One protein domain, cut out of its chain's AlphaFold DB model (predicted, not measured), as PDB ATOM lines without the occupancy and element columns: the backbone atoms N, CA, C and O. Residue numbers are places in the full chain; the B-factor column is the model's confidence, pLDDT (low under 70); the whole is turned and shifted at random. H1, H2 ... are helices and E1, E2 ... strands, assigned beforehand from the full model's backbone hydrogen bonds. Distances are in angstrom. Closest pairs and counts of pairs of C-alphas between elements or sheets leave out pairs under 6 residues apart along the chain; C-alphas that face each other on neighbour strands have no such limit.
ATOM      1  N   ASN A   8     187.379 165.383 141.487       72.75
ATOM      2  CA  ASN A   8     188.764 165.714 141.146       72.75
ATOM      3  C   ASN A   8     189.325 164.756 140.095       72.75
ATOM      4  O   ASN A   8     190.038 165.179 139.190       72.75
ATOM      5  N   ASN A   9     188.967 163.472 140.165       72.00
ATOM      6  CA  ASN A   9     189.409 162.505 139.164       72.00
ATOM      7  C   ASN A   9     188.761 162.762 137.790       72.00
ATOM      8  O   ASN A   9     189.398 162.517 136.767       72.00
ATOM      9  N   VAL A  10     187.528 163.285 137.744       76.25
ATOM     10  CA  VAL A  10     186.890 163.712 136.484       76.25
ATOM     11  C   VAL A  10     187.591 164.932 135.899       76.25
ATOM     12  O   VAL A  10     187.870 164.945 134.702       76.25
ATOM     13  N   LYS A  11     187.920 165.930 136.725       81.62
ATOM     14  CA  LYS A  11     188.672 167.112 136.277       81.62
ATOM     15  C   LYS A  11     190.045 166.732 135.727       81.62
ATOM     16  O   LYS A  11     190.357 167.124 134.612       81.62
ATOM     17  N   ASN A  12     190.790 165.878 136.430       84.06
ATOM     18  CA  ASN A  12     192.091 165.388 135.962       84.06
ATOM     19  C   ASN A  12     191.991 164.669 134.609       84.06
ATOM     20  O   ASN A  12     192.806 164.914 133.726       84.06
ATOM     21  N   TYR A  13     190.975 163.818 134.427       85.44
ATOM     22  CA  TYR A  13     190.734 163.147 133.147       85.44
ATOM     23  C   TYR A  13     190.427 164.149 132.025       85.44
ATOM     24  O   TYR A  13     190.968 164.049 130.929       85.44
ATOM     25  N   ILE A  14     189.571 165.137 132.296       89.06
ATOM     26  CA  ILE A  14     189.247 166.192 131.331       89.06
ATOM     27  C   ILE A  14     190.496 166.996 130.973       89.06
ATOM     28  O   ILE A  14     190.716 167.265 129.798       89.06
ATOM     29  N   ASP A  15     191.326 167.352 131.951       89.38
ATOM     30  CA  ASP A  15     192.565 168.090 131.714       89.38
ATOM     31  C   ASP A  15     193.563 167.282 130.874       89.38
ATOM     32  O   ASP A  15     194.219 167.849 129.997       89.38
ATOM     33  N   GLU A  16     193.640 165.965 131.093       88.56
ATOM     34  CA  GLU A  16     194.442 165.040 130.289       88.56
ATOM     35  C   GLU A  16     193.933 164.966 128.848       88.56
ATOM     36  O   GLU A  16     194.713 165.183 127.916       88.56
ATOM     37  N   VAL A  17     192.630 164.741 128.640       87.44
ATOM     38  CA  VAL A  17     192.045 164.725 127.294       87.44
ATOM     39  C   VAL A  17     192.260 166.075 126.626       87.44
ATOM     40  O   VAL A  17     192.789 166.129 125.532       87.44
ATOM     41  N   LEU A  18     191.963 167.190 127.286       91.06
ATOM     42  CA  LEU A  18     192.107 168.517 126.690       91.06
ATOM     43  C   LEU A  18     193.564 169.005 126.616       91.06
ATOM     44  O   LEU A  18     193.803 170.129 126.168       91.06
ATOM     45  N   SER A  19     194.556 168.223 127.060       89.44
ATOM     46  CA  SER A  19     195.980 168.601 127.036       89.44
ATOM     47  C   SER A  19     196.534 168.809 125.623       89.44
ATOM     48  O   SER A  19     197.516 169.533 125.456       89.44
ATOM     49  N   PHE A  20     195.863 168.254 124.612       86.00
ATOM     50  CA  PHE A  20     196.236 168.366 123.210       86.00
ATOM     51  C   PHE A  20     196.184 169.821 122.735       86.00
ATOM     52  O   PHE A  20     195.267 170.586 123.042       86.00
ATOM     53  N   ASN A  21     197.199 170.218 121.967       84.75
ATOM     54  CA  ASN A  21     197.371 171.595 121.511       84.75
ATOM     55  C   ASN A  21     196.582 171.891 120.226       84.75
ATOM     56  O   ASN A  21     197.126 172.505 119.311       84.75
ATOM     57  N   ASN A  22     195.313 171.483 120.165       84.88
ATOM     58  CA  ASN A  22     194.442 171.778 119.029       84.88
ATOM     59  C   ASN A  22     193.395 172.852 119.343       84.88
ATOM     60  O   ASN A  22     193.141 173.206 120.502       84.88
ATOM     61  N   THR A  23     192.798 173.407 118.293       84.44
ATOM     62  CA  THR A  23     191.847 174.517 118.407       84.44
ATOM     63  C   THR A  23     190.622 174.159 119.246       84.44
ATOM     64  O   THR A  23     190.170 174.971 120.054       84.44
ATOM     65  N   ILE A  24     190.094 172.945 119.107       87.88
ATOM     66  CA  ILE A  24     188.867 172.517 119.790       87.88
ATOM     67  C   ILE A  24     189.126 172.320 121.284       87.88
ATOM     68  O   ILE A  24     188.352 172.810 122.109       87.88
ATOM     69  N   CYS A  25     190.259 171.716 121.649       90.50
ATOM     70  CA  CYS A  25     190.707 171.587 123.032       90.50
ATOM     71  C   CYS A  25     190.917 172.953 123.698       90.50
ATOM     72  O   CYS A  25     190.511 173.149 124.845       90.50
ATOM     73  N   LYS A  26     191.485 173.933 122.979       89.12
ATOM     74  CA  LYS A  26     191.628 175.315 123.474       89.12
ATOM     75  C   LYS A  26     190.273 175.967 123.748       89.12
ATOM     76  O   LYS A  26     190.095 176.556 124.813       89.12
ATOM     77  N   GLN A  27     189.315 175.830 122.831       89.62
ATOM     78  CA  GLN A  27     187.961 176.372 123.000       89.62
ATOM     79  C   GLN A  27     187.216 175.698 124.162       89.62
ATOM     80  O   GLN A  27     186.598 176.378 124.981       89.62
ATOM     81  N   ALA A  28     187.335 174.375 124.295       92.44
ATOM     82  CA  ALA A  28     186.783 173.631 125.422       92.44
ATOM     83  C   ALA A  28     187.385 174.089 126.762       92.44
ATOM     84  O   ALA A  28     186.642 174.399 127.693       92.44
ATOM     85  N   LYS A  29     188.717 174.213 126.854       93.00
ATOM     86  CA  LYS A  29     189.412 174.729 128.047       93.00
ATOM     87  C   LYS A  29     188.977 176.143 128.406       93.00
ATOM     88  O   LYS A  29     188.717 176.425 129.576       93.00
ATOM     89  N   LEU A  30     188.878 177.030 127.417       91.56
ATOM     90  CA  LEU A  30     188.422 178.399 127.635       91.56
ATOM     91  C   LEU A  30     186.988 178.416 128.172       91.56
ATOM     92  O   LEU A  30     186.717 179.099 129.156       91.56
ATOM     93  N   PHE A  31     186.082 177.628 127.590       92.81
ATOM     94  CA  PHE A  31     184.706 177.510 128.073       92.81
ATOM     95  C   PHE A  31     184.643 177.019 129.524       92.81
ATOM     96  O   PHE A  31     183.971 177.641 130.345       92.81
ATOM     97  N   ILE A  32     185.368 175.945 129.850       92.69
ATOM     98  CA  ILE A  32     185.368 175.335 131.187       92.69
ATOM     99  C   ILE A  32     185.964 176.282 132.235       92.69
ATOM    100  O   ILE A  32     185.403 176.425 133.312       92.69
ATOM    101  N   SER A  33     187.075 176.950 131.925       91.31
ATOM    102  CA  SER A  33     187.762 177.844 132.874       91.31
ATOM    103  C   SER A  33     187.072 179.196 133.074       91.31
ATOM    104  O   SER A  33     187.271 179.833 134.105       91.31
ATOM    105  N   SER A  34     186.262 179.646 132.110       89.81
ATOM    106  CA  SER A  34     185.568 180.943 132.169       89.81
ATOM    107  C   SER A  34     184.128 180.868 132.689       89.81
ATOM    108  O   SER A  34     183.457 181.899 132.762       89.81
ATOM    109  N   ASN A  35     183.625 179.680 133.036       87.75
ATOM    110  CA  ASN A  35     182.240 179.490 133.460       87.75
ATOM    111  C   ASN A  35     182.131 178.540 134.654       87.75
ATOM    112  O   ASN A  35     182.876 177.573 134.768       87.75
ATOM    113  N   ASP A  36     181.101 178.748 135.473       88.75
ATOM    114  CA  ASP A  36     180.642 177.727 136.410       88.75
ATOM    115  C   ASP A  36     179.955 176.604 135.625       88.75
ATOM    116  O   ASP A  36     178.900 176.810 135.006       88.75
ATOM    117  N   VAL A  37     180.562 175.419 135.627       89.44
ATOM    118  CA  VAL A  37     180.107 174.266 134.845       89.44
ATOM    119  C   VAL A  37     179.719 173.077 135.716       89.44
ATOM    120  O   VAL A  37     180.206 172.889 136.826       89.44
ATOM    121  N   SER A  38     178.832 172.251 135.172       87.44
ATOM    122  CA  SER A  38     178.496 170.918 135.661       87.44
ATOM    123  C   SER A  38     179.106 169.861 134.752       87.44
ATOM    124  O   SER A  38     179.176 170.055 133.536       87.44
ATOM    125  N   TYR A  39     179.488 168.730 135.341       85.81
ATOM    126  CA  TYR A  39     179.992 167.559 134.631       85.81
ATOM    127  C   TYR A  39     178.973 166.431 134.769       85.81
ATOM    128  O   TYR A  39     178.758 165.919 135.865       85.81
ATOM    129  N   ASN A  40     178.336 166.046 133.665       82.81
ATOM    130  CA  ASN A  40     177.369 164.952 133.651       82.81
ATOM    131  C   ASN A  40     177.931 163.794 132.837       82.81
ATOM    132  O   ASN A  40     178.182 163.938 131.641       82.81
ATOM    133  N   MET A  41     178.136 162.648 133.481       77.56
ATOM    134  CA  MET A  41     178.514 161.434 132.774       77.56
ATOM    135  C   MET A  41     177.277 160.771 132.173       77.56
ATOM    136  O   MET A  41     176.366 160.350 132.886       77.56
ATOM    137  N   GLU A  42     177.290 160.637 130.857       77.69
ATOM    138  CA  GLU A  42     176.273 159.962 130.074       77.69
ATOM    139  C   GLU A  42     176.787 158.571 129.705       77.69
ATOM    140  O   GLU A  42     177.846 158.411 129.091       77.69
ATOM    141  N   LEU A  43     176.024 157.554 130.100       66.81
ATOM    142  CA  LEU A  43     176.231 156.154 129.747       66.81
ATOM    143  C   LEU A  43     174.939 155.611 129.149       66.81
ATOM    144  O   LEU A  43     173.864 155.852 129.708       66.81
ATOM    145  N   PRO A  44     174.999 154.823 128.066       55.47
ATOM    146  CA  PRO A  44     173.808 154.154 127.606       55.47
ATOM    147  C   PRO A  44     173.506 153.032 128.603       55.47
ATOM    148  O   PRO A  44     174.368 152.209 128.928       55.47
ATOM    149  N   VAL A  45     172.262 152.978 129.071       50.38
ATOM    150  CA  VAL A  45     171.741 151.829 129.819       50.38
ATOM    151  C   VAL A  45     171.603 150.665 128.833       50.38
ATOM    152  O   VAL A  45     170.546 150.435 128.246       50.38
ATOM    153  N   LEU A  46     172.704 149.955 128.584       47.25
ATOM    154  CA  LEU A  46     172.709 148.674 127.878       47.25
ATOM    155  C   LEU A  46     172.352 147.586 128.898       47.25
ATOM    156  O   LEU A  46     173.215 146.850 129.368       47.25
ATOM    157  N   GLY A  47     171.077 147.556 129.294       47.12
ATOM    158  CA  GLY A  47     170.576 146.720 130.387       47.12
ATOM    159  C   GLY A  47     170.908 147.260 131.784       47.12
ATOM    160  O   GLY A  47     171.610 148.261 131.935       47.12
ATOM    161  N   ASN A  48     170.382 146.590 132.812       42.88
ATOM    162  CA  ASN A  48     170.679 146.872 134.219       42.88
ATOM    163  C   ASN A  48     172.099 146.388 134.554       42.88
ATOM    164  O   ASN A  48     172.283 145.294 135.079       42.88
ATOM    165  N   ILE A  49     173.101 147.181 134.183       46.81
ATOM    166  CA  ILE A  49     174.498 146.998 134.578       46.81
ATOM    167  C   ILE A  49     174.836 148.182 135.479       46.81
ATOM    168  O   ILE A  49     174.803 149.323 135.012       46.81
ATOM    169  N   ASP A  50     175.154 147.915 136.743       44.41
ATOM    170  CA  ASP A  50     175.765 148.919 137.613       44.41
ATOM    171  C   ASP A  50     177.192 149.162 137.112       44.41
ATOM    172  O   ASP A  50     177.988 148.233 136.961       44.41
ATOM    173  N   ARG A  51     177.490 150.408 136.739       51.03
ATOM    174  CA  ARG A  51     178.760 150.787 136.107       51.03
ATOM    175  C   ARG A  51     179.438 151.854 136.947       51.03
ATOM    176  O   ARG A  51     179.170 153.029 136.765       51.03
ATOM    177  N   THR A  52     180.343 151.494 137.839       47.66
ATOM    178  CA  THR A  52     181.181 152.495 138.515       47.66
ATOM    179  C   THR A  52     182.256 152.990 137.545       47.66
ATOM    180  O   THR A  52     183.041 152.199 137.016       47.66
ATOM    181  N   PHE A  53     182.283 154.298 137.279       45.91
ATOM    182  CA  PHE A  53     183.367 154.930 136.532       45.91
ATOM    183  C   PHE A  53     184.547 155.170 137.470       45.91
ATOM    184  O   PHE A  53     184.454 155.970 138.399       45.91
ATOM    185  N   THR A  54     185.664 154.493 137.216       51.34
ATOM    186  CA  THR A  54     186.938 154.737 137.900       51.34
ATOM    187  C   THR A  54     187.901 155.430 136.937       51.34
ATOM    188  O   THR A  54     188.464 154.770 136.061       51.34
ATOM    189  N   PRO A  55     188.138 156.747 137.082       46.56
ATOM    190  CA  PRO A  55     188.969 157.501 136.139       46.56
ATOM    191  C   PRO A  55     190.448 157.078 136.167       46.56
ATOM    192  O   PRO A  55     191.147 157.256 135.176       46.56
ATOM    193  N   ARG A  56     190.916 156.459 137.266       44.06
ATOM    194  CA  ARG A  56     192.326 156.072 137.491       44.06
ATOM    195  C   ARG A  56     192.914 155.071 136.484       44.06
ATOM    196  O   ARG A  56     194.133 154.989 136.405       44.06
ATOM    197  N   ASP A  57     192.093 154.359 135.710       45.25
ATOM    198  CA  ASP A  57     192.546 153.333 134.752       45.25
ATOM    199  C   ASP A  57     192.306 153.729 133.278       45.25
ATOM    200  O   ASP A  57     192.024 152.866 132.442       45.25
ATOM    201  N   GLY A  58     192.348 155.026 132.953       45.78
ATOM    202  CA  GLY A  58     191.975 155.533 131.620       45.78
ATOM    203  C   GLY A  58     190.460 155.531 131.393       45.78
ATOM    204  O   GLY A  58     189.979 155.401 130.272       45.78
ATOM    205  N   GLY A  59     189.685 155.605 132.479       44.44
ATOM    206  CA  GLY A  59     188.227 155.570 132.418       44.44
ATOM    207  C   GLY A  59     187.622 154.185 132.173       44.44
ATOM    208  O   GLY A  59     186.508 154.095 131.670       44.44
ATOM    209  N   LYS A  60     188.297 153.086 132.516       43.66
ATOM    210  CA  LYS A  60     187.716 151.738 132.378       43.66
ATOM    211  C   LYS A  60     186.500 151.539 133.292       43.66
ATOM    212  O   LYS A  60     186.511 151.902 134.468       43.66
ATOM    213  N   ILE A  61     185.460 150.905 132.748       47.66
ATOM    214  CA  ILE A  61     184.252 150.505 133.484       47.66
ATOM    215  C   ILE A  61     184.488 149.126 134.110       47.66
ATOM    216  O   ILE A  61     184.727 148.153 133.389       47.66
ATOM    217  N   LYS A  62     184.359 149.004 135.438       43.03
ATOM    218  CA  LYS A  62     184.210 147.688 136.083       43.03
ATOM    219  C   LYS A  62     182.798 147.170 135.794       43.03
ATOM    220  O   LYS A  62     181.818 147.837 136.108       43.03
ATOM    221  N   LYS A  63     182.692 146.015 135.128       47.44
ATOM    222  CA  LYS A  63     181.412 145.402 134.732       47.44
ATOM    223  C   LYS A  63     180.982 144.376 135.786       47.44
ATOM    224  O   LYS A  63     181.646 143.353 135.912       47.44
ATOM    225  N   GLU A  64     179.850 144.588 136.454       38.47
ATOM    226  CA  GLU A  64     179.088 143.511 137.104       38.47
ATOM    227  C   GLU A  64     177.819 143.232 136.289       38.47
ATOM    228  O   GLU A  64     176.998 144.114 136.042       38.47
ATOM    229  N   ILE A  65     177.689 142.006 135.778       34.34
ATOM    230  CA  ILE A  65     176.591 141.620 134.885       34.34
ATOM    231  C   ILE A  65     175.410 141.144 135.734       34.34
ATOM    232  O   ILE A  65     175.460 140.051 136.295       34.34
ATOM    233  N   THR A  66     174.312 141.903 135.755       36.38
ATOM    234  CA  THR A  66     173.017 141.418 136.258       36.38
ATOM    235  C   THR A  66     171.991 141.311 135.128       36.38
ATOM    236  O   THR A  66     171.680 142.278 134.436       36.38
ATOM    237  N   ASN A  67     171.457 140.106 134.916       30.61
ATOM    238  CA  ASN A  67     170.453 139.817 133.888       30.61
ATOM    239  C   ASN A  67     169.084 140.414 134.260       30.61
ATOM    240  O   ASN A  67     168.493 139.998 135.251       30.61
ATOM    241  N   SER A  68     168.512 141.298 133.436       34.62
ATOM    242  CA  SER A  68     167.047 141.450 133.311       34.62
ATOM    243  C   SER A  68     166.640 142.340 132.129       34.62
ATOM    244  O   SER A  68     167.382 143.207 131.675       34.62
ATOM    245  N   LYS A  69     165.450 142.046 131.590       39.03
ATOM    246  CA  LYS A  69     164.871 142.566 130.343       39.03
ATOM    247  C   LYS A  69     164.457 144.039 130.444       39.03
ATOM    248  O   LYS A  69     163.768 144.419 131.382       39.03
ATOM    249  N   GLY A  70     164.759 144.803 129.393       35.03
ATOM    250  CA  GLY A  70     164.264 146.163 129.163       35.03
ATOM    251  C   GLY A  70     165.228 146.925 128.257       35.03
ATOM    252  O   GLY A  70     166.213 147.473 128.732       35.03
ATOM    253  N   VAL A  71     165.002 146.889 126.941       37.69
ATOM    254  CA  VAL A  71     165.957 147.398 125.941       37.69
ATOM    255  C   VAL A  71     165.533 148.791 125.474       37.69
ATOM    256  O   VAL A  71     164.472 148.957 124.879       37.69
ATOM    257  N   SER A  72     166.381 149.786 125.742       39.84
ATOM    258  CA  SER A  72     166.350 151.101 125.089       39.84
ATOM    259  C   SER A  72     166.692 150.953 123.594       39.84
ATOM    260  O   SER A  72     167.535 150.123 123.258       39.84
ATOM    261  N   PRO A  73     166.110 151.741 122.667       40.94
ATOM    262  CA  PRO A  73     166.342 151.598 121.221       40.94
ATOM    263  C   PRO A  73     167.755 152.000 120.744       40.94
ATOM    264  O   PRO A  73     168.035 151.978 119.545       40.94
ATOM    265  N   VAL A  74     168.649 152.391 121.654       50.25
ATOM    266  CA  VAL A  74     170.021 152.810 121.353       50.25
ATOM    267  C   VAL A  74     170.933 151.580 121.309       50.25
ATOM    268  O   VAL A  74     171.133 150.922 122.327       50.25
ATOM    269  N   LYS A  75     171.493 151.274 120.132       57.47
ATOM    270  CA  LYS A  75     172.352 150.092 119.926       57.47
ATOM    271  C   LYS A  75     173.746 150.232 120.553       57.47
ATOM    272  O   LYS A  75     174.293 149.235 121.007       57.47
ATOM    273  N   ASP A  76     174.303 151.445 120.591       68.81
ATOM    274  CA  ASP A  76     175.610 151.758 121.187       68.81
ATOM    275  C   ASP A  76     175.752 153.265 121.498       68.81
ATOM    276  O   ASP A  76     174.857 154.068 121.222       68.81
ATOM    277  N   MET A  77     176.902 153.676 122.040       75.38
ATOM    278  CA  MET A  77     177.139 155.080 122.377       75.38
ATOM    279  C   MET A  77     177.208 156.039 121.189       75.38
ATOM    280  O   MET A  77     176.899 157.219 121.331       75.38
ATOM    281  N   SER A  78     177.590 155.555 120.010       76.56
ATOM    282  CA  SER A  78     177.610 156.381 118.799       76.56
ATOM    283  C   SER A  78     176.185 156.770 118.417       76.56
ATOM    284  O   SER A  78     175.929 157.916 118.055       76.56
ATOM    285  N   HIS A  79     175.239 155.837 118.568       77.62
ATOM    286  CA  HIS A  79     173.819 156.112 118.369       77.62
ATOM    287  C   HIS A  79     173.308 157.142 119.375       77.62
ATOM    288  O   HIS A  79     172.600 158.066 118.975       77.62
ATOM    289  N   TRP A  80     173.664 157.005 120.659       83.25
ATOM    290  CA  TRP A  80     173.269 157.983 121.675       83.25
ATOM    291  C   TRP A  80     173.791 159.377 121.325       83.25
ATOM    292  O   TRP A  80     173.003 160.318 121.247       83.25
ATOM    293  N   LEU A  81     175.090 159.496 121.034       86.00
ATOM    294  CA  LEU A  81     175.721 160.774 120.719       86.00
ATOM    295  C   LEU A  81     175.117 161.398 119.459       86.00
ATOM    296  O   LEU A  81     174.795 162.583 119.451       86.00
ATOM    297  N   ALA A  82     174.876 160.602 118.416       88.50
ATOM    298  CA  ALA A  82     174.234 161.089 117.202       88.50
ATOM    299  C   ALA A  82     172.815 161.594 117.472       88.50
ATOM    300  O   ALA A  82     172.426 162.641 116.969       88.50
ATOM    301  N   HIS A  83     172.036 160.881 118.287       85.69
ATOM    302  CA  HIS A  83     170.716 161.343 118.709       85.69
ATOM    303  C   HIS A  83     170.796 162.652 119.504       85.69
ATOM    304  O   HIS A  83     170.029 163.576 119.229       85.69
ATOM    305  N   TYR A  84     171.720 162.726 120.462       88.19
ATOM    306  CA  TYR A  84     171.942 163.890 121.311       88.19
ATOM    307  C   TYR A  84     172.281 165.132 120.480       88.19
ATOM    308  O   TYR A  84     171.590 166.150 120.554       88.19
ATOM    309  N   LEU A  85     173.301 165.020 119.627       91.31
ATOM    310  CA  LEU A  85     173.785 166.114 118.795       91.31
ATOM    311  C   LEU A  85     172.789 166.486 117.695       91.31
ATOM    312  O   LEU A  85     172.565 167.669 117.464       91.31
ATOM    313  N   TYR A  86     172.126 165.514 117.056       91.19
ATOM    314  CA  TYR A  86     171.121 165.808 116.030       91.19
ATOM    315  C   TYR A  86     169.948 166.594 116.613       91.19
ATOM    316  O   TYR A  86     169.517 167.585 116.030       91.19
ATOM    317  N   LYS A  87     169.465 166.200 117.799       89.00
ATOM    318  CA  LYS A  87     168.411 166.937 118.502       89.00
ATOM    319  C   LYS A  87     168.836 168.382 118.764       89.00
ATOM    320  O   LYS A  87     168.086 169.297 118.446       89.00
ATOM    321  N   LYS A  88     170.053 168.590 119.275       90.62
ATOM    322  CA  LYS A  88     170.620 169.924 119.509       90.62
ATOM    323  C   LYS A  88     170.679 170.745 118.218       90.62
ATOM    324  O   LYS A  88     170.140 171.847 118.191       90.62
ATOM    325  N   ILE A  89     171.267 170.198 117.153       90.50
ATOM    326  CA  ILE A  89     171.391 170.868 115.850       90.50
ATOM    327  C   ILE A  89     170.014 171.288 115.331       90.50
ATOM    328  O   ILE A  89     169.843 172.438 114.945       90.50
ATOM    329  N   ILE A  90     169.021 170.394 115.342       88.38
ATOM    330  CA  ILE A  90     167.697 170.679 114.775       88.38
ATOM    331  C   ILE A  90     166.871 171.625 115.660       88.38
ATOM    332  O   ILE A  90     166.306 172.594 115.153       88.38
ATOM    333  N   GLU A  91     166.795 171.372 116.966       84.88
ATOM    334  CA  GLU A  91     165.906 172.118 117.868       84.88
ATOM    335  C   GLU A  91     166.487 173.465 118.296       84.88
ATOM    336  O   GLU A  91     165.743 174.431 118.433       84.88
ATOM    337  N   LEU A  92     167.804 173.542 118.503       82.94
ATOM    338  CA  LEU A  92     168.464 174.729 119.054       82.94
ATOM    339  C   LEU A  92     169.278 175.511 118.023       82.94
ATOM    340  O   LEU A  92     169.845 176.536 118.380       82.94
ATOM    341  N   ASP A  93     169.340 175.043 116.774       85.38
ATOM    342  CA  ASP A  93     170.101 175.687 115.695       85.38
ATOM    343  C   ASP A  93     171.585 175.906 116.029       85.38
ATOM    344  O   ASP A  93     172.184 176.930 115.706       85.38
ATOM    345  N   VAL A  94     172.181 174.929 116.713       89.31
ATOM    346  CA  VAL A  94     173.595 174.967 117.098       89.31
ATOM    347  C   VAL A  94     174.489 174.328 116.044       89.31
ATOM    348  O   VAL A  94     174.051 173.553 115.187       89.31
ATOM    349  N   ILE A  95     175.774 174.632 116.166       89.81
ATOM    350  CA  ILE A  95     176.862 173.987 115.444       89.81
ATOM    351  C   ILE A  95     177.579 173.049 116.412       89.81
ATOM    352  O   ILE A  95     177.886 173.432 117.541       89.81
ATOM    353  N   CYS A  96     177.860 171.835 115.953       90.88
ATOM    354  CA  CYS A  96     178.717 170.877 116.638       90.88
ATOM    355  C   CYS A  96     180.038 170.780 115.880       90.88
ATOM    356  O   CYS A  96     180.031 170.531 114.676       90.88
ATOM    357  N   ILE A  97     181.152 170.975 116.573       89.25
ATOM    358  CA  ILE A  97     182.497 170.910 115.999       89.25
ATOM    359  C   ILE A  97     183.235 169.768 116.682       89.25
ATOM    360  O   ILE A  97     183.251 169.718 117.911       89.25
ATOM    361  N   PHE A  98     183.795 168.857 115.897       87.12
ATOM    362  CA  PHE A  98     184.489 167.661 116.359       87.12
ATOM    363  C   PHE A  98     185.957 167.760 116.010       87.12
ATOM    364  O   PHE A  98     186.310 168.205 114.916       87.12
ATOM    365  N   ASP A  99     186.779 167.310 116.939       80.56
ATOM    366  CA  ASP A  99     188.181 167.055 116.675       80.56
ATOM    367  C   ASP A  99     188.347 165.693 116.005       80.56
ATOM    368  O   ASP A  99     187.626 164.746 116.332       80.56
ATOM    369  N   ASP A 100     189.291 165.606 115.074       77.38
ATOM    370  CA  ASP A 100     189.726 164.351 114.475       77.38
ATOM    371  C   ASP A 100     191.250 164.289 114.487       77.38
ATOM    372  O   ASP A 100     191.926 164.505 113.485       77.38
ATOM    373  N   VAL A 101     191.796 163.996 115.668       69.75
ATOM    374  CA  VAL A 101     193.248 163.920 115.891       69.75
ATOM    375  C   VAL A 101     193.953 162.858 115.048       69.75
ATOM    376  O   VAL A 101     195.177 162.896 114.933       69.75
ATOM    377  N   MET A 102     193.205 161.902 114.491       70.81
ATOM    378  CA  MET A 102     193.729 160.857 113.608       70.81
ATOM    379  C   MET A 102     193.425 161.130 112.132       70.81
ATOM    380  O   MET A 102     193.939 160.412 111.275       70.81
ATOM    381  N   GLY A 103     192.591 162.129 111.847       71.81
ATOM    382  CA  GLY A 103     192.123 162.453 110.516       71.81
ATOM    383  C   GLY A 103     193.223 163.059 109.653       71.81
ATOM    384  O   GLY A 103     194.048 163.858 110.100       71.81
ATOM    385  N   THR A 104     193.223 162.676 108.384       70.19
ATOM    386  CA  THR A 104     194.131 163.187 107.362       70.19
ATOM    387  C   THR A 104     193.351 163.818 106.213       70.19
ATOM    388  O   THR A 104     192.162 163.572 106.030       70.19
ATOM    389  N   GLU A 105     194.025 164.591 105.360       72.38
ATOM    390  CA  GLU A 105     193.397 165.150 104.155       72.38
ATOM    391  C   GLU A 105     192.788 164.060 103.242       72.38
ATOM    392  O   GLU A 105     191.782 164.286 102.572       72.38
ATOM    393  N   GLY A 106     193.343 162.841 103.262       70.50
ATOM    394  CA  GLY A 106     192.785 161.696 102.538       70.50
ATOM    395  C   GLY A 106     191.404 161.258 103.042       70.50
ATOM    396  O   GLY A 106     190.600 160.760 102.253       70.50
ATOM    397  N   ASP A 107     191.099 161.504 104.318       68.19
ATOM    398  CA  ASP A 107     189.824 161.165 104.960       68.19
ATOM    399  C   ASP A 107     188.715 162.193 104.667       68.19
ATOM    400  O   ASP A 107     187.552 161.989 105.024       68.19
ATOM    401  N   LEU A 108     189.043 163.292 103.972       67.38
ATOM    402  CA  LEU A 108     188.047 164.236 103.455       67.38
ATOM    403  C   LEU A 108     187.120 163.573 102.425       67.38
ATOM    404  O   LEU A 108     185.958 163.968 102.293       67.38
ATOM    405  N   VAL A 109     187.616 162.557 101.710       66.38
ATOM    406  CA  VAL A 109     186.862 161.833 100.683       66.38
ATOM    407  C   VAL A 109     185.723 161.042 101.339       66.38
ATOM    408  O   VAL A 109     185.945 160.091 102.083       66.38
ATOM    409  N   GLY A 110     184.479 161.424 101.043       69.88
ATOM    410  CA  GLY A 110     183.257 160.861 101.625       69.88
ATOM    411  C   GLY A 110     182.627 161.687 102.753       69.88
ATOM    412  O   GLY A 110     181.507 161.372 103.171       69.88
ATOM    413  N   PHE A 111     183.294 162.748 103.218       74.50
ATOM    414  CA  PHE A 111     182.796 163.663 104.248       74.50
ATOM    415  C   PHE A 111     182.957 165.138 103.855       74.50
ATOM    416  O   PHE A 111     182.993 166.018 104.706       74.50
ATOM    417  N   GLU A 112     182.974 165.454 102.565       76.56
ATOM    418  CA  GLU A 112     183.324 166.776 102.018       76.56
ATOM    419  C   GLU A 112     182.405 167.911 102.505       76.56
ATOM    420  O   GLU A 112     182.745 169.092 102.451       76.56
ATOM    421  N   LYS A 113     181.203 167.565 102.972       79.94
ATOM    422  CA  LYS A 113     180.231 168.521 103.522       79.94
ATOM    423  C   LYS A 113     180.458 168.834 104.997       79.94
ATOM    424  O   LYS A 113     179.858 169.782 105.504       79.94
ATOM    425  N   THR A 114     181.240 168.019 105.694       81.69
ATOM    426  CA  THR A 114     181.373 168.038 107.153       81.69
ATOM    427  C   THR A 114     182.817 168.066 107.624       81.69
ATOM    428  O   THR A 114     183.022 168.565 108.717       81.69
ATOM    429  N   SER A 115     183.787 167.587 106.848       81.25
ATOM    430  CA  SER A 115     185.209 167.560 107.199       81.25
ATOM    431  C   SER A 115     185.966 168.709 106.562       81.25
ATOM    432  O   SER A 115     185.811 168.963 105.368       81.25
ATOM    433  N   PHE A 116     186.833 169.354 107.335       78.69
ATOM    434  CA  PHE A 116     187.574 170.534 106.912       78.69
ATOM    435  C   PHE A 116     188.971 170.548 107.520       78.69
ATOM    436  O   PHE A 116     189.162 170.088 108.641       78.69
ATOM    437  N   ILE A 117     189.924 171.137 106.804       77.06
ATOM    438  CA  ILE A 117     191.226 171.505 107.362       77.06
ATOM    439  C   ILE A 117     191.143 172.971 107.780       77.06
ATOM    440  O   ILE A 117     190.802 173.834 106.969       77.06
ATOM    441  N   ASN A 118     191.383 173.260 109.058       74.56
ATOM    442  CA  ASN A 118     191.318 174.628 109.568       74.56
ATOM    443  C   ASN A 118     192.617 175.416 109.281       74.56
ATOM    444  O   ASN A 118     193.589 174.890 108.744       74.56
ATOM    445  N   LYS A 119     192.666 176.693 109.694       72.50
ATOM    446  CA  LYS A 119     193.836 177.583 109.514       72.50
ATOM    447  C   LYS A 119     195.136 177.096 110.180       72.50
ATOM    448  O   LYS A 119     196.191 177.672 109.939       72.50
ATOM    449  N   HIS A 120     195.040 176.106 111.061       75.94
ATOM    450  CA  HIS A 120     196.149 175.497 111.789       75.94
ATOM    451  C   HIS A 120     196.515 174.109 111.242       75.94
ATOM    452  O   HIS A 120     197.245 173.387 111.909       75.94
ATOM    453  N   GLU A 121     196.019 173.753 110.052       78.00
ATOM    454  CA  GLU A 121     196.220 172.443 109.417       78.00
ATOM    455  C   GLU A 121     195.633 171.272 110.228       78.00
ATOM    456  O   GLU A 121     196.011 170.118 110.048       78.00
ATOM    457  N   GLU A 122     194.674 171.552 111.115       80.50
ATOM    458  CA  GLU A 122     193.983 170.532 111.903       80.50
ATOM    459  C   GLU A 122     192.730 170.077 111.154       80.50
ATOM    460  O   GLU A 122     191.935 170.909 110.695       80.50
ATOM    461  N   MET A 123     192.528 168.761 111.073       81.62
ATOM    462  CA  MET A 123     191.280 168.209 110.570       81.62
ATOM    463  C   MET A 123     190.192 168.344 111.631       81.62
ATOM    464  O   MET A 123     190.325 167.897 112.767       81.62
ATOM    465  N   VAL A 124     189.097 168.980 111.242       84.19
ATOM    466  CA  VAL A 124     187.925 169.180 112.083       84.19
ATOM    467  C   VAL A 124     186.687 168.759 111.327       84.19
ATOM    468  O   VAL A 124     186.573 168.965 110.117       84.19
ATOM    469  N   HIS A 125     185.710 168.240 112.057       86.38
ATOM    470  CA  HIS A 125     184.379 168.050 111.507       86.38
ATOM    471  C   HIS A 125     183.445 169.133 112.026       86.38
ATOM    472  O   HIS A 125     183.514 169.525 113.187       86.38
ATOM    473  N   ILE A 126     182.533 169.610 111.192       87.62
ATOM    474  CA  ILE A 126     181.495 170.558 111.574       87.62
ATOM    475  C   ILE A 126     180.149 169.997 111.135       87.62
ATOM    476  O   ILE A 126     179.932 169.713 109.960       87.62
ATOM    477  N   ALA A 127     179.222 169.873 112.079       89.50
ATOM    478  CA  ALA A 127     177.844 169.463 111.855       89.50
ATOM    479  C   ALA A 127     176.881 170.588 112.244       89.50
ATOM    480  O   ALA A 127     176.888 171.083 113.371       89.50
ATOM    481  N   CYS A 128     176.014 170.970 111.315       89.44
ATOM    482  CA  CYS A 128     174.963 171.963 111.497       89.44
ATOM    483  C   CYS A 128     173.784 171.662 110.556       89.44
ATOM    484  O   CYS A 128     173.878 170.802 109.677       89.44
ATOM    485  N   LYS A 129     172.674 172.401 110.677       88.00
ATOM    486  CA  LYS A 129     171.489 172.189 109.820       88.00
ATOM    487  C   LYS A 129     171.770 172.302 108.320       88.00
ATOM    488  O   LYS A 129     171.036 171.731 107.523       88.00
ATOM    489  N   LYS A 130     172.796 173.065 107.921       85.38
ATOM    490  CA  LYS A 130     173.124 173.282 106.503       85.38
ATOM    491  C   LYS A 130     173.815 172.082 105.854       85.38
ATOM    492  O   LYS A 130     173.705 171.929 104.643       85.38
ATOM    493  N   ASN A 131     174.536 171.268 106.627       85.44
ATOM    494  CA  ASN A 131     175.359 170.182 106.086       85.44
ATOM    495  C   ASN A 131     175.015 168.785 106.620       85.44
ATOM    496  O   ASN A 131     175.456 167.806 106.029       85.44
ATOM    497  N   ILE A 132     174.189 168.689 107.663       87.44
ATOM    498  CA  ILE A 132     173.593 167.437 108.132       87.44
ATOM    499  C   ILE A 132     172.099 167.456 107.823       87.44
ATOM    500  O   ILE A 132     171.327 168.187 108.443       87.44
ATOM    501  N   SER A 133     171.686 166.610 106.883       85.06
ATOM    502  CA  SER A 133     170.285 166.465 106.466       85.06
ATOM    503  C   SER A 133     169.535 165.392 107.254       85.06
ATOM    504  O   SER A 133     168.305 165.376 107.296       85.06
ATOM    505  N   SER A 134     170.269 164.471 107.884       86.50
ATOM    506  CA  SER A 134     169.679 163.384 108.651       86.50
ATOM    507  C   SER A 134     170.569 162.939 109.802       86.50
ATOM    508  O   SER A 134     171.796 163.003 109.752       86.50
ATOM    509  N   LYS A 135     169.939 162.371 110.827       85.69
ATOM    510  CA  LYS A 135     170.639 161.722 111.939       85.69
ATOM    511  C   LYS A 135     171.606 160.626 111.469       85.69
ATOM    512  O   LYS A 135     172.638 160.420 112.096       85.69
ATOM    513  N   ASN A 136     171.293 159.930 110.373       85.06
ATOM    514  CA  ASN A 136     172.151 158.867 109.843       85.06
ATOM    515  C   ASN A 136     173.472 159.412 109.280       85.06
ATOM    516  O   ASN A 136     174.490 158.740 109.401       85.06
ATOM    517  N   GLU A 137     173.479 160.612 108.695       85.38
ATOM    518  CA  GLU A 137     174.724 161.272 108.274       85.38
ATOM    519  C   GLU A 137     175.590 161.614 109.487       85.38
ATOM    520  O   GLU A 137     176.773 161.288 109.509       85.38
ATOM    521  N   LEU A 138     174.980 162.154 110.545       87.56
ATOM    522  CA  LEU A 138     175.687 162.442 111.791       87.56
ATOM    523  C   LEU A 138     176.232 161.175 112.462       87.56
ATOM    524  O   LEU A 138     177.334 161.181 112.999       87.56
ATOM    525  N   MET A 139     175.488 160.069 112.404       85.00
ATOM    526  CA  MET A 139     175.972 158.773 112.878       85.00
ATOM    527  C   MET A 139     177.205 158.296 112.109       85.00
ATOM    528  O   MET A 139     178.121 157.774 112.736       85.00
ATOM    529  N   LYS A 140     177.238 158.454 110.778       82.12
ATOM    530  CA  LYS A 140     178.409 158.086 109.964       82.12
ATOM    531  C   LYS A 140     179.625 158.933 110.336       82.12
ATOM    532  O   LYS A 140     180.702 158.377 110.509       82.12
ATOM    533  N   LEU A 141     179.420 160.239 110.516       83.50
ATOM    534  CA  LEU A 141     180.457 161.179 110.942       83.50
ATOM    535  C   LEU A 141     181.041 160.798 112.305       83.50
ATOM    536  O   LEU A 141     182.252 160.688 112.463       83.50
ATOM    537  N   ILE A 142     180.169 160.536 113.282       82.50
ATOM    538  CA  ILE A 142     180.585 160.072 114.606       82.50
ATOM    539  C   ILE A 142     181.304 158.737 114.480       82.50
ATOM    540  O   ILE A 142     182.338 158.564 115.090       82.50
ATOM    541  N   PHE A 143     180.821 157.783 113.687       77.25
ATOM    542  CA  PHE A 143     181.503 156.496 113.557       77.25
ATOM    543  C   PHE A 143     182.921 156.628 112.980       77.25
ATOM    544  O   PHE A 143     183.819 155.942 113.455       77.25
ATOM    545  N   ALA A 144     183.122 157.523 112.009       70.69
ATOM    546  CA  ALA A 144     184.439 157.804 111.444       70.69
ATOM    547  C   ALA A 144     185.375 158.516 112.438       70.69
ATOM    548  O   ALA A 144     186.544 158.162 112.519       70.69
ATOM    549  N   SER A 145     184.849 159.447 113.239       69.44
ATOM    550  CA  SER A 145     185.633 160.256 114.193       69.44
ATOM    551  C   SER A 145     185.773 159.643 115.595       69.44
ATOM    552  O   SER A 145     186.639 160.034 116.371       69.44
ATOM    553  N   LYS A 146     184.938 158.664 115.968       61.59
ATOM    554  CA  LYS A 146     184.864 158.102 117.334       61.59
ATOM    555  C   LYS A 146     185.952 157.060 117.626       61.59
ATOM    556  O   LYS A 146     185.864 156.321 118.602       61.59
ATOM    557  N   VAL A 147     187.006 156.968 116.829       51.53
ATOM    558  CA  VAL A 147     188.044 155.953 117.053       51.53
ATOM    559  C   VAL A 147     189.136 156.459 118.003       51.53
ATOM    560  O   VAL A 147     190.312 156.321 117.701       51.53
ATOM    561  N   SER A 148     188.792 157.041 119.161       55.25
ATOM    562  CA  SER A 148     189.750 157.139 120.275       55.25
ATOM    563  C   SER A 148     189.106 157.513 121.620       55.25
ATOM    564  O   SER A 148     188.000 158.046 121.703       55.25
ATOM    565  N   TRP A 149     189.860 157.258 122.690       62.91
ATOM    566  CA  TRP A 149     189.704 157.836 124.030       62.91
ATOM    567  C   TRP A 149     189.699 159.381 124.030       62.91
ATOM    568  O   TRP A 149     189.241 159.998 124.987       62.91
ATOM    569  N   HIS A 150     190.157 160.006 122.943       77.25
ATOM    570  CA  HIS A 150     190.255 161.442 122.730       77.25
ATOM    571  C   HIS A 150     189.184 161.921 121.731       77.25
ATOM    572  O   HIS A 150     189.470 162.387 120.633       77.25
ATOM    573  N   PHE A 151     187.911 161.781 122.097       86.12
ATOM    574  CA  PHE A 151     186.829 162.464 121.386       86.12
ATOM    575  C   PHE A 151     186.532 163.790 122.087       86.12
ATOM    576  O   PHE A 151     186.226 163.795 123.279       86.12
ATOM    577  N   VAL A 152     186.561 164.906 121.359       90.50
ATOM    578  CA  VAL A 152     186.149 166.214 121.883       90.50
ATOM    579  C   VAL A 152     185.197 166.866 120.893       90.50
ATOM    580  O   VAL A 152     185.501 167.011 119.711       90.50
ATOM    581  N   CYS A 153     184.031 167.272 121.387       92.12
ATOM    582  CA  CYS A 153     183.053 168.019 120.619       92.12
ATOM    583  C   CYS A 153     182.643 169.290 121.359       92.12
ATOM    584  O   CYS A 153     182.252 169.257 122.524       92.12
ATOM    585  N   VAL A 154     182.704 170.414 120.657       93.12
ATOM    586  CA  VAL A 154     182.228 171.713 121.129       93.12
ATOM    587  C   VAL A 154     180.879 171.997 120.476       93.12
ATOM    588  O   VAL A 154     180.749 171.938 119.254       93.12
ATOM    589  N   ILE A 155     179.875 172.324 121.290       93.25
ATOM    590  CA  ILE A 155     178.543 172.744 120.845       93.25
ATOM    591  C   ILE A 155     178.422 174.248 121.064       93.25
ATOM    592  O   ILE A 155     178.544 174.734 122.193       93.25
ATOM    593  N   ALA A 156     178.171 174.991 119.992       90.62
ATOM    594  CA  ALA A 156     178.215 176.446 120.009       90.62
ATOM    595  C   ALA A 156     177.130 177.088 119.136       90.62
ATOM    596  O   ALA A 156     176.590 176.474 118.214       90.62
ATOM    597  N   TYR A 157     176.849 178.359 119.418       84.88
ATOM    598  CA  TYR A 157     176.079 179.234 118.535       84.88
ATOM    599  C   TYR A 157     177.016 180.118 117.718       84.88
ATOM    600  O   TYR A 157     178.130 180.433 118.143       84.88
ATOM    601  N   THR A 158     176.515 180.581 116.576       73.00
ATOM    602  CA  THR A 158     177.138 181.643 115.787       73.00
ATOM    603  C   THR A 158     176.103 182.707 115.448       73.00
ATOM    604  O   THR A 158     175.045 182.403 114.898       73.00
ATOM    605  N   ASP A 159     176.416 183.968 115.741       67.56
ATOM    606  CA  ASP A 159     175.558 185.098 115.360       67.56
ATOM    607  C   ASP A 159     175.600 185.353 113.842       67.56
ATOM    608  O   ASP A 159     174.680 185.931 113.271       67.56
ATOM    609  N   LYS A 160     176.679 184.926 113.172       61.81
ATOM    610  CA  LYS A 160     176.928 185.179 111.743       61.81
ATOM    611  C   LYS A 160     176.381 184.072 110.831       61.81
ATOM    612  O   LYS A 160     176.541 184.138 109.614       61.81
ATOM    613  N   GLY A 161     175.745 183.048 111.407       56.41
ATOM    614  CA  GLY A 161     175.431 181.803 110.711       56.41
ATOM    615  C   GLY A 161     176.696 181.013 110.342       56.41
ATOM    616  O   GLY A 161     177.822 181.502 110.435       56.41
ATOM    617  N   PHE A 162     176.530 179.758 109.925       59.50
ATOM    618  CA  PHE A 162     177.628 179.006 109.316       59.50
ATOM    619  C   PHE A 162     177.845 179.525 107.887       59.50
ATOM    620  O   PHE A 162     176.981 179.330 107.022       59.50
ATOM    621  N   THR A 163     178.945 180.242 107.659       54.06
ATOM    622  CA  THR A 163     179.505 180.484 106.321       54.06
ATOM    623  C   THR A 163     180.589 179.441 106.064       54.06
ATOM    624  O   THR A 163     181.072 178.813 107.002       54.06
ATOM    625  N   THR A 164     180.850 179.154 104.793       52.34
ATOM    626  CA  THR A 164     181.687 178.041 104.341       52.34
ATOM    627  C   THR A 164     183.052 177.962 105.050       52.34
ATOM    628  O   THR A 164     183.568 178.959 105.550       52.34
ATOM    629  N   PRO A 165     183.647 176.764 105.100       51.62
ATOM    630  CA  PRO A 165     184.655 176.367 106.088       51.62
ATOM    631  C   PRO A 165     186.069 176.892 105.826       51.62
ATOM    632  O   PRO A 165     186.933 176.750 106.685       51.62
ATOM    633  N   GLU A 166     186.302 177.511 104.669       44.25
ATOM    634  CA  GLU A 166     187.622 177.993 104.236       44.25
ATOM    635  C   GLU A 166     188.205 179.055 105.188       44.25
ATOM    636  O   GLU A 166     189.415 179.242 105.228       44.25
ATOM    637  N   TYR A 167     187.362 179.706 106.000       47.06
ATOM    638  CA  TYR A 167     187.767 180.663 107.033       47.06
ATOM    639  C   TYR A 167     186.844 180.575 108.253       47.06
ATOM    640  O   TYR A 167     186.071 181.491 108.540       47.06
ATOM    641  N   TYR A 168     186.892 179.466 108.994       54.91
ATOM    642  CA  TYR A 168     186.209 179.408 110.287       54.91
ATOM    643  C   TYR A 168     187.107 179.963 111.400       54.91
ATOM    644  O   TYR A 168     187.964 179.267 111.946       54.91
ATOM    645  N   GLU A 169     186.922 181.239 111.749       56.38
ATOM    646  CA  GLU A 169     187.524 181.820 112.950       56.38
ATOM    647  C   GLU A 169     186.809 181.283 114.193       56.38
ATOM    648  O   GLU A 169     185.745 181.762 114.603       56.38
ATOM    649  N   THR A 170     187.425 180.280 114.814       57.81
ATOM    650  CA  THR A 170     186.972 179.673 116.072       57.81
ATOM    651  C   THR A 170     186.897 180.664 117.233       57.81
ATOM    652  O   THR A 170     186.171 180.418 118.190       57.81
ATOM    653  N   ASP A 171     187.550 181.822 117.115       57.34
ATOM    654  CA  ASP A 171     187.541 182.911 118.097       57.34
ATOM    655  C   ASP A 171     186.154 183.569 118.268       57.34
ATOM    656  O   ASP A 171     185.908 184.263 119.252       57.34
ATOM    657  N   SER A 172     185.222 183.336 117.335       64.81
ATOM    658  CA  SER A 172     183.853 183.875 117.382       64.81
ATOM    659  C   SER A 172     182.800 182.910 117.949       64.81
ATOM    660  O   SER A 172     181.613 183.244 118.003       64.81
ATOM    661  N   LEU A 173     183.214 181.714 118.382       74.81
ATOM    662  CA  LEU A 173     182.312 180.681 118.880       74.81
ATOM    663  C   LEU A 173     181.769 181.004 120.270       74.81
ATOM    664  O   LEU A 173     182.504 181.077 121.253       74.81
ATOM    665  N   LYS A 174     180.441 181.079 120.386       86.00
ATOM    666  CA  LYS A 174     179.769 181.102 121.689       86.00
ATOM    667  C   LYS A 174     179.511 179.672 122.142       86.00
ATOM    668  O   LYS A 174     178.431 179.125 121.910       86.00
ATOM    669  N   VAL A 175     180.532 179.062 122.741       90.94
ATOM    670  CA  VAL A 175     180.450 177.700 123.285       90.94
ATOM    671  C   VAL A 175     179.397 177.634 124.390       90.94
ATOM    672  O   VAL A 175     179.362 178.482 125.282       90.94
ATOM    673  N   LYS A 176     178.534 176.618 124.326       90.81
ATOM    674  CA  LYS A 176     177.501 176.343 125.334       90.81
ATOM    675  C   LYS A 176     177.690 175.025 126.053       90.81
ATOM    676  O   LYS A 176     177.359 174.926 127.233       90.81
ATOM    677  N   GLU A 177     178.168 174.016 125.341       94.19
ATOM    678  CA  GLU A 177     178.396 172.694 125.907       94.19
ATOM    679  C   GLU A 177     179.651 172.084 125.288       94.19
ATOM    680  O   GLU A 177     179.977 172.341 124.128       94.19
ATOM    681  N   VAL A 178     180.336 171.249 126.063       94.12
ATOM    682  CA  VAL A 178     181.453 170.428 125.593       94.12
ATOM    683  C   VAL A 178     181.103 168.972 125.858       94.12
ATOM    684  O   VAL A 178     180.619 168.636 126.937       94.12
ATOM    685  N   VAL A 179     181.332 168.102 124.884       92.25
ATOM    686  CA  VAL A 179     181.164 166.655 125.014       92.25
ATOM    687  C   VAL A 179     182.530 166.008 124.863       92.25
ATOM    688  O   VAL A 179     183.196 166.193 123.850       92.25
ATOM    689  N   ILE A 180     182.938 165.247 125.871       89.75
ATOM    690  CA  ILE A 180     184.246 164.599 125.938       89.75
ATOM    691  C   ILE A 180     184.031 163.089 125.958       89.75
ATOM    692  O   ILE A 180     183.219 162.589 126.734       89.75
ATOM    693  N   GLY A 181     184.727 162.358 125.093       85.19
ATOM    694  CA  GLY A 181     184.751 160.900 125.095       85.19
ATOM    695  C   GLY A 181     185.329 160.364 126.396       85.19
ATOM    696  O   GLY A 181     186.279 160.915 126.944       85.19
ATOM    697  N   ALA A 182     184.748 159.283 126.898       78.50
ATOM    698  CA  ALA A 182     185.242 158.549 128.052       78.50
ATOM    699  C   ALA A 182     185.061 157.044 127.834       78.50
ATOM    700  O   ALA A 182     184.294 156.619 126.964       78.50
ATOM    701  N   CYS A 183     185.775 156.236 128.623       72.44
ATOM    702  CA  CYS A 183     185.675 154.775 128.589       72.44
ATOM    703  C   CYS A 183     185.881 154.195 127.175       72.44
ATOM    704  O   CYS A 183     185.039 153.432 126.709       72.44
ATOM    705  N   ASP A 184     186.923 154.618 126.451       71.69
ATOM    706  CA  ASP A 184     187.187 154.184 125.066       71.69
ATOM    707  C   ASP A 184     185.994 154.401 124.104       71.69
ATOM    708  O   ASP A 184     185.697 153.590 123.227       71.69
ATOM    709  N   GLY A 185     185.253 155.498 124.296       70.31
ATOM    710  CA  GLY A 185     184.065 155.829 123.500       70.31
ATOM    711  C   GLY A 185     182.795 155.074 123.923       70.31
ATOM    712  O   GLY A 185     181.760 155.170 123.250       70.31
ATOM    713  N   GLU A 186     182.826 154.331 125.031       73.31
ATOM    714  CA  GLU A 186     181.638 153.729 125.650       73.31
ATOM    715  C   GLU A 186     180.877 154.701 126.570       73.31
ATOM    716  O   GLU A 186     179.776 154.375 127.023       73.31
ATOM    717  N   ALA A 187     181.426 155.892 126.816       77.25
ATOM    718  CA  ALA A 187     180.835 156.936 127.642       77.25
ATOM    719  C   ALA A 187     181.106 158.332 127.075       77.25
ATOM    720  O   ALA A 187     182.039 158.529 126.295       77.25
ATOM    721  N   PHE A 188     180.318 159.310 127.519       84.00
ATOM    722  CA  PHE A 188     180.612 160.720 127.282       84.00
ATOM    723  C   PHE A 188     180.450 161.524 128.565       84.00
ATOM    724  O   PHE A 188     179.523 161.300 129.337       84.00
ATOM    725  N   ILE A 189     181.333 162.490 128.779       87.19
ATOM    726  CA  ILE A 189     181.172 163.520 129.797       87.19
ATOM    727  C   ILE A 189     180.639 164.759 129.090       87.19
ATOM    728  O   ILE A 189     181.291 165.308 128.204       87.19
ATOM    729  N   VAL A 190     179.445 165.193 129.477       90.25
ATOM    730  CA  VAL A 190     178.833 166.418 128.973       90.25
ATOM    731  C   VAL A 190     179.045 167.528 129.990       90.25
ATOM    732  O   VAL A 190     178.532 167.478 131.111       90.25
ATOM    733  N   VAL A 191     179.792 168.543 129.575       92.56
ATOM    734  CA  VAL A 191     180.105 169.731 130.361       92.56
ATOM    735  C   VAL A 191     179.176 170.863 129.944       92.56
ATOM    736  O   VAL A 191     179.142 171.242 128.772       92.56
ATOM    737  N   LYS A 192     178.405 171.397 130.893       91.44
ATOM    738  CA  LYS A 192     177.417 172.461 130.642       91.44
ATOM    739  C   LYS A 192     177.542 173.566 131.664       91.44
ATOM    740  O   LYS A 192     177.764 173.282 132.838       91.44
ATOM    741  N   LYS A 193     177.298 174.803 131.246       88.94
ATOM    742  CA  LYS A 193     177.173 175.933 132.168       88.94
ATOM    743  C   LYS A 193     175.996 175.707 133.130       88.94
ATOM    744  O   LYS A 193     174.923 175.304 132.691       88.94
ATOM    745  N   LEU A 194     176.195 175.965 134.423       80.56
ATOM    746  CA  LEU A 194     175.170 175.766 135.462       80.56
ATOM    747  C   LEU A 194     174.003 176.760 135.357       80.56
ATOM    748  O   LEU A 194     172.880 176.433 135.736       80.56
TER     749      LEU A 194
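What this domain is: This is residues 8 to 194 of the 197 residues of an uncharacterized protein of Pseudoalteromonas arctica A 37-1-2 (UniProt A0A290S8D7). A strongly twisted sheet of seven strands is the core, with H1 and H2 over one face and H3 and H5 over the other, while a loop, residues 43 to 76, reaches away at one end with the small strands E2 and E3. The printed part has 187 residues, with five named helices and nine named strands in the order H1 H2 E1 E2 E3 H3 E4 H4 E5 E6 H5 E7 E8 E9, class mixed. The large sheet, E1 E9 E8 E7 E4 E6 E5, is antiparallel throughout. The whole is compact, with a radius of gyration of the C-alphas of 16.4 A and spans of 51 by 34 by 32 A.

Where its parts are: Find C-alpha 174 at (179.769, 181.102, 121.689); from there E8 runs 24.1 A to residue 182. Beside it are E9, residues 187 to 193, 19.9 A, and E7, residues 152 to 157, 16.8 A. The sheet's other strands are E1, 37 to 42, E4, 95 to 99, E6, 123 to 127, and E5, 115 to 117. H1, residues 8 to 17, begins at C-alpha 8, (188.764, 165.714, 141.146). Look next for H2, 23 to 33, 15.4 A; H3, 77 to 92, 21.7 A; H4, 105 to 108; H5, 135 to 145, 15.2 A; E2, 51 to 53, and E3, 61 to 63.

How they stand to each other: E7, E8 and E9 form a meander, each strand the antiparallel neighbour of the one before; check N 153 and O 179, 2.8 A, and N 189 and O 180, 2.8 A. Of the other neighbour strands, E1 and E9 have N 40 and O 190 within hydrogen-bond range, 2.9 A; E4 and E7 have N 97 and O 154, 2.9 A; E6 and E4 have N 98 and O 125, 2.8 A; E5 and E6, a hairpin, have N 116 and O 124, 2.8 A. E4, H4, E5 and E6, H5, E7 are split strand-helix-strand units, same-way strands with another between, both with right-handed crossovers. The helices on both faces make three layers. H2 is 8.1 A over the sheet and runs across the strands; its closest C-alpha to E8 is Ala 28, 6.2 A from Val 178. H1, on the same face, has a height of 9.8 A. On the opposite face H3 and H5 touch, Ala 82 to Met 139 at 5.2 A between C-alphas, at a steep tilt of 53 degrees, opposite ways. H5 runs along the strands, at 16 degrees to E6 on the local plane. H4 only grazes the sheet. E2 and E3 meet only at a point, C-alphas 53 and 61, 5.4 A. Every O i to N i+4 pair is within hydrogen-bond range in H1, H2, H3 and H5; H4 is too short for one, and its one O i to N i+3 pair is within range.

The domain as a whole: The farthest C-alphas, Asn 67 and Tyr 167, are 51.9 A apart. The printed part has no cut; its long links are E3 to H3 and E7 to E8. Mean pLDDT of the printed part is 74.0; look for values under 70 at residues 43 to 76, 101, 107 to 110, 145 to 149 and 159 to 172.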